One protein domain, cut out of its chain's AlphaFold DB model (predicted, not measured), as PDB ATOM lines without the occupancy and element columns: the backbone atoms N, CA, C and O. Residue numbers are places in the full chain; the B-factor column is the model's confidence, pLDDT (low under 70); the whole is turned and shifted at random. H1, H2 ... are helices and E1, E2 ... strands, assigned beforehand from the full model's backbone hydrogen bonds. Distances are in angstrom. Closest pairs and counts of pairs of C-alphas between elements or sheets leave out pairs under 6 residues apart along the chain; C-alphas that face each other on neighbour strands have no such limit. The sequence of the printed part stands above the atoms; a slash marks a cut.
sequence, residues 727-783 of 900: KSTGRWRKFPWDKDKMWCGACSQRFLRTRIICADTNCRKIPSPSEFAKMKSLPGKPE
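This is residues 727 to 783 of the 900 residues of the protein "LANO_0A03576g1_1" of Lachancea nothofagi CBS 11611 (UniProt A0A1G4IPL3). Two short helices, H1 and H2, follow one another roughly in line and make a loose spine, with a small two-stranded hairpin of E1 and E2 at one end and a free tail, residues 776 to 783, at the other. Between the helices the chain swings out and back as a loop that begins with the short strand E3, on the same side of the helices as the hairpin. The printed part has 57 residues, with two named helices and three named strands in the order E1, E2, H1, E3, H2; E1 and E2 form an antiparallel sheet of two strands, and the class is mixed, helices and strands. The whole is loose, with a radius of gyration of the C-alphas of 12.8 A, and only just elongated, spanning 39 by 20 by 17 A.

The printed part begins at Lys 727, and after five residues comes E1, residues 732 to 735, 9.4 A from first to last C-alpha; C-alpha 732 is at (3.529, -49.570, 17.862). Strand E2, residues 738 to 744, is the longest strand by residues, and it measures 14.2 A. Helix H1, residues 745 to 754, is the longest helix by residues; it measures 14.3 A and ends with C-alpha 754 at (7.617, -44.572, 0.180). Strand E3, residues 756 to 758, is 6.8 A long. Helix H2, residues 769 to 776, is 10.6 A long and ends with C-alpha 776 at (9.279, -46.431, -10.760).

E1 and E2 are a hairpin, joined by a tight link of two residues, with an angle of 139 degrees between their N-to-C directions. The C-alphas of Trp 732 and Cys 744 face each other at 4.9 A, and those of Lys 734 and Met 742 at 4.7 A. Across this pair N 735 and O 741 are 2.9 A apart and N 743 and O 733 are 3.0 A apart, both within hydrogen-bond range. E1 and H1 have 3 pairs of C-alphas within 8 A, the closest being those of Trp 732 and Gly 745, 5.7 A apart. Within 10 A, H1 has 12 pairs of C-alphas with E1 and 1 with E2, made by residues 745 to 748 of H1. H1 and E3 have 1 pair of C-alphas within 8 A, those of Phe 751 and Ile 757 at 7.2 A. E3 pairs with no named strand. H1 and H2 touch, with 4 pairs of C-alphas within 8 A, the closest being those of Thr 754 and Pro 769 at 6.2 A. They run the same way at a shallow tilt of 34 degrees, only just short of steep. E3 and H2 are apart, but only just: their closest C-alphas are 8.4 A from each other. E1 and E2 are both apart from E3 and from H2. In H1 and H2 every O i to N i+4 pair is within hydrogen-bond range.

The two C-alphas farthest apart are those of Gly 730 and Pro 779, at 39.9 A, and the C-alphas of Lys 727 and Glu 783, first and last printed, are 32.0 A apart. Residues 776 to 783, of which 776 belongs to H2, stand free; the body without them spans 31 by 22 by 16 A, with a radius of gyration of 11.1 A. The printed part has no cut. No link is long: E1 to E2, E2 to H1 and H1 to E3 are tight, and E3 to H2, with 10 residues, is short. The mean pLDDT of the printed part is 88.9, and residue 782 alone is under 70.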
ATOM      1  N   LYS A 727       2.468 -59.254  15.186       89.94
ATOM      2  CA  LYS A 727       3.894 -58.985  15.428       89.94
ATOM      3  C   LYS A 727       4.173 -58.775  16.912       89.94
ATOM      4  O   LYS A 727       3.517 -57.968  17.552       89.94
ATOM      5  N   SER A 728       5.247 -59.377  17.408       83.81
ATOM      6  CA  SER A 728       5.865 -59.007  18.680       83.81
ATOM      7  C   SER A 728       6.836 -57.838  18.459       83.81
ATOM      8  O   SER A 728       7.941 -57.988  17.933       83.81
ATOM      9  N   THR A 729       6.416 -56.618  18.802       83.81
ATOM     10  CA  THR A 729       7.269 -55.421  18.736       83.81
ATOM     11  C   THR A 729       6.906 -54.431  19.836       83.81
ATOM     12  O   THR A 729       5.733 -54.236  20.123       83.81
ATOM     13  N   GLY A 730       7.903 -53.782  20.441       79.38
ATOM     14  CA  GLY A 730       7.671 -52.705  21.412       79.38
ATOM     15  C   GLY A 730       7.292 -51.362  20.773       79.38
ATOM     16  O   GLY A 730       6.856 -50.437  21.453       79.38
ATOM     17  N   ARG A 731       7.424 -51.237  19.443       83.88
ATOM     18  CA  ARG A 731       7.208 -49.980  18.712       83.88
ATOM     19  C   ARG A 731       5.946 -50.032  17.870       83.88
ATOM     20  O   ARG A 731       6.006 -50.243  16.657       83.88
ATOM     21  N   TRP A 732       4.816 -49.786  18.515       90.00
ATOM     22  CA  TRP A 732       3.529 -49.570  17.862       90.00
ATOM     23  C   TRP A 732       3.306 -48.088  17.523       90.00
ATOM     24  O   TRP A 732       3.855 -47.189  18.162       90.00
ATOM     25  N   ARG A 733       2.528 -47.816  16.472       90.62
ATOM     26  CA  ARG A 733       2.085 -46.470  16.067       90.62
ATOM     27  C   ARG A 733       0.613 -46.540  15.641       90.62
ATOM     28  O   ARG A 733       0.229 -47.539  15.035       90.62
ATOM     29  N   LYS A 734      -0.167 -45.482  15.888       91.31
ATOM     30  CA  LYS A 734      -1.519 -45.336  15.318       91.31
ATOM     31  C   LYS A 734      -1.445 -45.271  13.785       91.31
ATOM     32  O   LYS A 734      -0.462 -44.758  13.230       91.31
ATOM     33  N   PHE A 735      -2.434 -45.840  13.105       89.69
ATOM     34  CA  PHE A 735      -2.531 -45.838  11.646       89.69
ATOM     35  C   PHE A 735      -3.057 -44.464  11.167       89.69
ATOM     36  O   PHE A 735      -3.963 -43.918  11.794       89.69
ATOM     37  N   PRO A 736      -2.504 -43.840  10.105       83.06
ATOM     38  CA  PRO A 736      -2.788 -42.430   9.804       83.06
ATOM     39  C   PRO A 736      -4.243 -42.113   9.444       83.06
ATOM     40  O   PRO A 736      -4.667 -40.976   9.626       83.06
ATOM     41  N   TRP A 737      -4.973 -43.100   8.925       84.44
ATOM     42  CA  TRP A 737      -6.346 -42.954   8.430       84.44
ATOM     43  C   TRP A 737      -7.397 -43.593   9.350       84.44
ATOM     44  O   TRP A 737      -8.578 -43.557   9.034       84.44
ATOM     45  N   ASP A 738      -6.972 -44.212  10.455       86.44
ATOM     46  CA  ASP A 738      -7.830 -44.974  11.368       86.44
ATOM     47  C   ASP A 738      -7.137 -45.021  12.739       86.44
ATOM     48  O   ASP A 738      -6.157 -45.746  12.928       86.44
ATOM     49  N   LYS A 739      -7.564 -44.158  13.669       85.19
ATOM     50  CA  LYS A 739      -6.851 -43.932  14.943       85.19
ATOM     51  C   LYS A 739      -6.933 -45.127  15.897       85.19
ATOM     52  O   LYS A 739      -6.082 -45.223  16.786       85.19
ATOM     53  N   ASP A 740      -7.906 -46.004  15.682       88.12
ATOM     54  CA  ASP A 740      -8.220 -47.155  16.532       88.12
ATOM     55  C   ASP A 740      -7.428 -48.394  16.100       88.12
ATOM     56  O   ASP A 740      -7.330 -49.387  16.821       88.12
ATOM     57  N   LYS A 741      -6.787 -48.326  14.926       91.06
ATOM     58  CA  LYS A 741      -5.935 -49.384  14.398       91.06
ATOM     59  C   LYS A 741      -4.450 -49.043  14.502       91.06
ATOM     60  O   LYS A 741      -4.010 -47.906  14.324       91.06
ATOM     61  N   MET A 742      -3.644 -50.077  14.736       92.44
ATOM     62  CA  MET A 742      -2.198 -49.959  14.935       92.44
ATOM     63  C   MET A 742      -1.402 -50.613  13.798       92.44
ATOM     64  O   MET A 742      -1.808 -51.596  13.174       92.44
ATOM     65  N   TRP A 743      -0.200 -50.095  13.547       95.88
ATOM     66  CA  TRP A 743       0.812 -50.760  12.720       95.88
ATOM     67  C   TRP A 743       2.170 -50.814  13.420       95.88
ATOM     68  O   TRP A 743       2.525 -49.953  14.230       95.88
ATOM     69  N   CYS A 744       2.948 -51.848  13.102       95.81
ATOM     70  CA  CYS A 744       4.280 -52.018  13.663       95.81
ATOM     71  C   CYS A 744       5.245 -50.950  13.123       95.81
ATOM     72  O   CYS A 744       5.139 -50.500  11.974       95.81
ATOM     73  N   GLY A 745       6.250 -50.588  13.920       91.00
ATOM     74  CA  GLY A 745       7.232 -49.558  13.578       91.00
ATOM     75  C   GLY A 745       7.967 -49.810  12.258       91.00
ATOM     76  O   GLY A 745       8.317 -48.857  11.568       91.00
ATOM     77  N   ALA A 746       8.135 -51.074  11.853       94.00
ATOM     78  CA  ALA A 746       8.707 -51.433  10.555       94.00
ATOM     79  C   ALA A 746       7.795 -51.047   9.374       94.00
ATOM     80  O   ALA A 746       8.287 -50.536   8.368       94.00
ATOM     81  N   CYS A 747       6.477 -51.248   9.490       94.88
ATOM     82  CA  CYS A 747       5.513 -50.829   8.469       94.88
ATOM     83  C   CYS A 747       5.392 -49.302   8.427       94.88
ATOM     84  O   CYS A 747       5.530 -48.719   7.354       94.88
ATOM     85  N   SER A 748       5.286 -48.652   9.590       94.38
ATOM     86  CA  SER A 748       5.314 -47.187   9.704       94.38
ATOM     87  C   SER A 748       6.559 -46.572   9.036       94.38
ATOM     88  O   SER A 748       6.447 -45.652   8.230       94.38
ATOM     89  N   GLN A 749       7.754 -47.128   9.278       92.19
ATOM     90  CA  GLN A 749       8.999 -46.667   8.648       92.19
ATOM     91  C   GLN A 749       9.053 -46.910   7.134       92.19
ATOM     92  O   GLN A 749       9.590 -46.072   6.409       92.19
ATOM     93  N   ARG A 750       8.500 -48.023   6.632       94.19
ATOM     94  CA  ARG A 750       8.367 -48.236   5.181       94.19
ATOM     95  C   ARG A 750       7.437 -47.189   4.568       94.19
ATOM     96  O   ARG A 750       7.817 -46.590   3.568       94.19
ATOM     97  N   PHE A 751       6.299 -46.901   5.206       94.62
ATOM     98  CA  PHE A 751       5.349 -45.905   4.714       94.62
ATOM     99  C   PHE A 751       5.943 -44.497   4.699       94.62
ATOM    100  O   PHE A 751       5.819 -43.805   3.700       94.62
ATOM    101  N   LEU A 752       6.662 -44.075   5.743       88.69
ATOM    102  CA  LEU A 752       7.312 -42.756   5.750       88.69
ATOM    103  C   LEU A 752       8.311 -42.582   4.587       88.69
ATOM    104  O   LEU A 752       8.435 -41.484   4.043       88.69
ATOM    105  N   ARG A 753       8.993 -43.664   4.182       90.31
ATOM    106  CA  ARG A 753       9.994 -43.665   3.100       90.31
ATOM    107  C   ARG A 753       9.411 -43.776   1.689       90.31
ATOM    108  O   ARG A 753      10.081 -43.355   0.751       90.31
ATOM    109  N   THR A 754       8.227 -44.365   1.512       93.31
ATOM    110  CA  THR A 754       7.617 -44.572   0.180       93.31
ATOM    111  C   THR A 754       6.340 -43.773  -0.051       93.31
ATOM    112  O   THR A 754       5.991 -43.532  -1.202       93.31
ATOM    113  N   ARG A 755       5.662 -43.348   1.024       92.75
ATOM    114  CA  ARG A 755       4.334 -42.709   1.041       92.75
ATOM    115  C   ARG A 755       3.273 -43.492   0.266       92.75
ATOM    116  O   ARG A 755       2.335 -42.909  -0.258       92.75
ATOM    117  N   ILE A 756       3.426 -44.811   0.168       92.50
ATOM    118  CA  ILE A 756       2.571 -45.666  -0.656       92.50
ATOM    119  C   ILE A 756       2.006 -46.807   0.180       92.50
ATOM    120  O   ILE A 756       2.731 -47.469   0.925       92.50
ATOM    121  N   ILE A 757       0.717 -47.072  -0.008       93.69
ATOM    122  CA  ILE A 757       0.042 -48.281   0.453       93.69
ATOM    123  C   ILE A 757      -0.831 -48.819  -0.685       93.69
ATOM    124  O   ILE A 757      -1.363 -48.051  -1.484       93.69
ATOM    125  N   CYS A 758      -0.962 -50.138  -0.803       93.69
ATOM    126  CA  CYS A 758      -1.928 -50.708  -1.738       93.69
ATOM    127  C   CYS A 758      -3.361 -50.348  -1.310       93.69
ATOM    128  O   CYS A 758      -3.679 -50.494  -0.130       93.69
ATOM    129  N   ALA A 759      -4.190 -49.893  -2.258       88.56
ATOM    130  CA  ALA A 759      -5.577 -49.496  -2.002       88.56
ATOM    131  C   ALA A 759      -6.483 -50.693  -1.656       88.56
ATOM    132  O   ALA A 759      -7.438 -50.553  -0.899       88.56
ATOM    133  N   ASP A 760      -6.150 -51.877  -2.179       91.38
ATOM    134  CA  ASP A 760      -6.809 -53.142  -1.858       91.38
ATOM    135  C   ASP A 760      -6.702 -53.450  -0.353       91.38
ATOM    136  O   ASP A 760      -5.610 -53.656   0.200       91.38
ATOM    137  N   THR A 761      -7.866 -53.494   0.296       87.62
ATOM    138  CA  THR A 761      -8.056 -53.688   1.737       87.62
ATOM    139  C   THR A 761      -7.601 -55.056   2.239       87.62
ATOM    140  O   THR A 761      -7.301 -55.159   3.431       87.62
ATOM    141  N   ASN A 762      -7.484 -56.059   1.363       89.62
ATOM    142  CA  ASN A 762      -6.949 -57.389   1.667       89.62
ATOM    143  C   ASN A 762      -5.424 -57.452   1.487       89.62
ATOM    144  O   ASN A 762      -4.734 -58.233   2.145       89.62
ATOM    145  N   CYS A 763      -4.868 -56.627   0.597       93.19
ATOM    146  CA  CYS A 763      -3.431 -56.596   0.345       93.19
ATOM    147  C   CYS A 763      -2.683 -55.679   1.318       93.19
ATOM    148  O   CYS A 763      -1.683 -56.110   1.899       93.19
ATOM    149  N   ARG A 764      -3.110 -54.407   1.420       91.44
ATOM    150  CA  ARG A 764      -2.523 -53.293   2.206       91.44
ATOM    151  C   ARG A 764      -0.991 -53.161   2.167       91.44
ATOM    152  O   ARG A 764      -0.404 -52.465   2.995       91.44
ATOM    153  N   LYS A 765      -0.303 -53.813   1.223       94.31
ATOM    154  CA  LYS A 765       1.160 -53.922   1.229       94.31
ATOM    155  C   LYS A 765       1.799 -52.555   1.006       94.31
ATOM    156  O   LYS A 765       1.631 -51.945  -0.048       94.31
ATOM    157  N   ILE A 766       2.605 -52.130   1.975       95.75
ATOM    158  CA  ILE A 766       3.532 -51.008   1.828       95.75
ATOM    159  C   ILE A 766       4.801 -51.535   1.136       95.75
ATOM    160  O   ILE A 766       5.453 -52.428   1.695       95.75
ATOM    161  N   PRO A 767       5.189 -51.014  -0.044       94.94
ATOM    162  CA  PRO A 767       6.438 -51.398  -0.683       94.94
ATOM    163  C   PRO A 767       7.636 -50.958   0.166       94.94
ATOM    164  O   PRO A 767       7.646 -49.891   0.784       94.94
ATOM    165  N   SER A 768       8.679 -51.780   0.184       94.12
ATOM    166  CA  SER A 768      10.013 -51.361   0.616       94.12
ATOM    167  C   SER A 768      10.615 -50.334  -0.364       94.12
ATOM    168  O   SER A 768      10.160 -50.231  -1.504       94.12
ATOM    169  N   PRO A 769      11.658 -49.571   0.023       91.12
ATOM    170  CA  PRO A 769      12.281 -48.593  -0.875       91.12
ATOM    171  C   PRO A 769      12.796 -49.182  -2.199       91.12
ATOM    172  O   PRO A 769      12.714 -48.521  -3.230       91.12
ATOM    173  N   SER A 770      13.278 -50.431  -2.195       92.31
ATOM    174  CA  SER A 770      13.710 -51.146  -3.404       92.31
ATOM    175  C   SER A 770      12.533 -51.612  -4.267       92.31
ATOM    176  O   SER A 770      12.597 -51.514  -5.488       92.31
ATOM    177  N   GLU A 771      11.431 -52.061  -3.662       94.62
ATOM    178  CA  GLU A 771      10.183 -52.340  -4.384       94.62
ATOM    179  C   GLU A 771       9.595 -51.071  -5.009       94.62
ATOM    180  O   GLU A 771       9.181 -51.103  -6.161       94.62
ATOM    181  N   PHE A 772       9.628 -49.936  -4.305       93.62
ATOM    182  CA  PHE A 772       9.189 -48.656  -4.860       93.62
ATOM    183  C   PHE A 772      10.097 -48.177  -6.004       93.62
ATOM    184  O   PHE A 772       9.595 -47.688  -7.012       93.62
ATOM    185  N   ALA A 773      11.415 -48.378  -5.909       90.94
ATOM    186  CA  ALA A 773      12.326 -48.125  -7.026       90.94
ATOM    187  C   ALA A 773      11.987 -48.996  -8.254       90.94
ATOM    188  O   ALA A 773      11.917 -48.470  -9.360       90.94
ATOM    189  N   LYS A 774      11.670 -50.286  -8.056       92.12
ATOM    190  CA  LYS A 774      11.186 -51.175  -9.132       92.12
ATOM    191  C   LYS A 774       9.836 -50.736  -9.709       92.12
ATOM    192  O   LYS A 774       9.626 -50.851 -10.908       92.12
ATOM    193  N   MET A 775       8.927 -50.212  -8.884       91.56
ATOM    194  CA  MET A 775       7.651 -49.653  -9.355       91.56
ATOM    195  C   MET A 775       7.860 -48.396 -10.214       91.56
ATOM    196  O   MET A 775       7.109 -48.193 -11.159       91.56
ATOM    197  N   LYS A 776       8.895 -47.590  -9.935       89.25
ATOM    198  CA  LYS A 776       9.279 -46.431 -10.760       89.25
ATOM    199  C   LYS A 776       9.961 -46.784 -12.083       89.25
ATOM    200  O   LYS A 776       9.937 -45.957 -12.983       89.25
ATOM    201  N   SER A 777      10.593 -47.952 -12.194       86.44
ATOM    202  CA  SER A 777      11.284 -48.380 -13.420       86.44
ATOM    203  C   SER A 777      10.386 -49.132 -14.410       86.44
ATOM    204  O   SER A 777      10.875 -49.578 -15.443       86.44
ATOM    205  N   LEU A 778       9.102 -49.331 -14.094       84.75
ATOM    206  CA  LEU A 778       8.136 -49.924 -15.019       84.75
ATOM    207  C   LEU A 778       7.563 -48.840 -15.950       84.75
ATOM    208  O   LEU A 778       7.264 -47.745 -15.471       84.75
ATOM    209  N   PRO A 779       7.370 -49.124 -17.253       73.06
ATOM    210  CA  PRO A 779       6.771 -48.170 -18.180       73.06
ATOM    211  C   PRO A 779       5.304 -47.906 -17.806       73.06
ATOM    212  O   PRO A 779       4.466 -48.804 -17.835       73.06
ATOM    213  N   GLY A 780       5.002 -46.660 -17.440       71.00
ATOM    214  CA  GLY A 780       3.674 -46.210 -17.026       71.00
ATOM    215  C   GLY A 780       3.695 -44.745 -16.582       71.00
ATOM    216  O   GLY A 780       4.762 -44.179 -16.338       71.00
ATOM    217  N   LYS A 781       2.521 -44.110 -16.478       71.94
ATOM    218  CA  LYS A 781       2.424 -42.731 -15.970       71.94
ATOM    219  C   LYS A 781       2.853 -42.687 -14.488       71.94
ATOM    220  O   LYS A 781       2.450 -43.568 -13.726       71.94
ATOM    221  N   PRO A 782       3.608 -41.663 -14.039       66.50
ATOM    222  CA  PRO A 782       4.190 -41.596 -12.686       66.50
ATOM    223  C   PRO A 782       3.170 -41.445 -11.536       66.50
ATOM    224  O   PRO A 782       3.557 -41.383 -10.366       66.50
ATOM    225  N   GLU A 783       1.884 -41.372 -11.870       71.00
ATOM    226  CA  GLU A 783       0.744 -41.235 -10.960       71.00
ATOM    227  C   GLU A 783       0.073 -42.585 -10.650       71.00
ATOM    228  O   GLU A 783      -0.511 -42.746  -9.581       71.00
TER     229      GLU A 783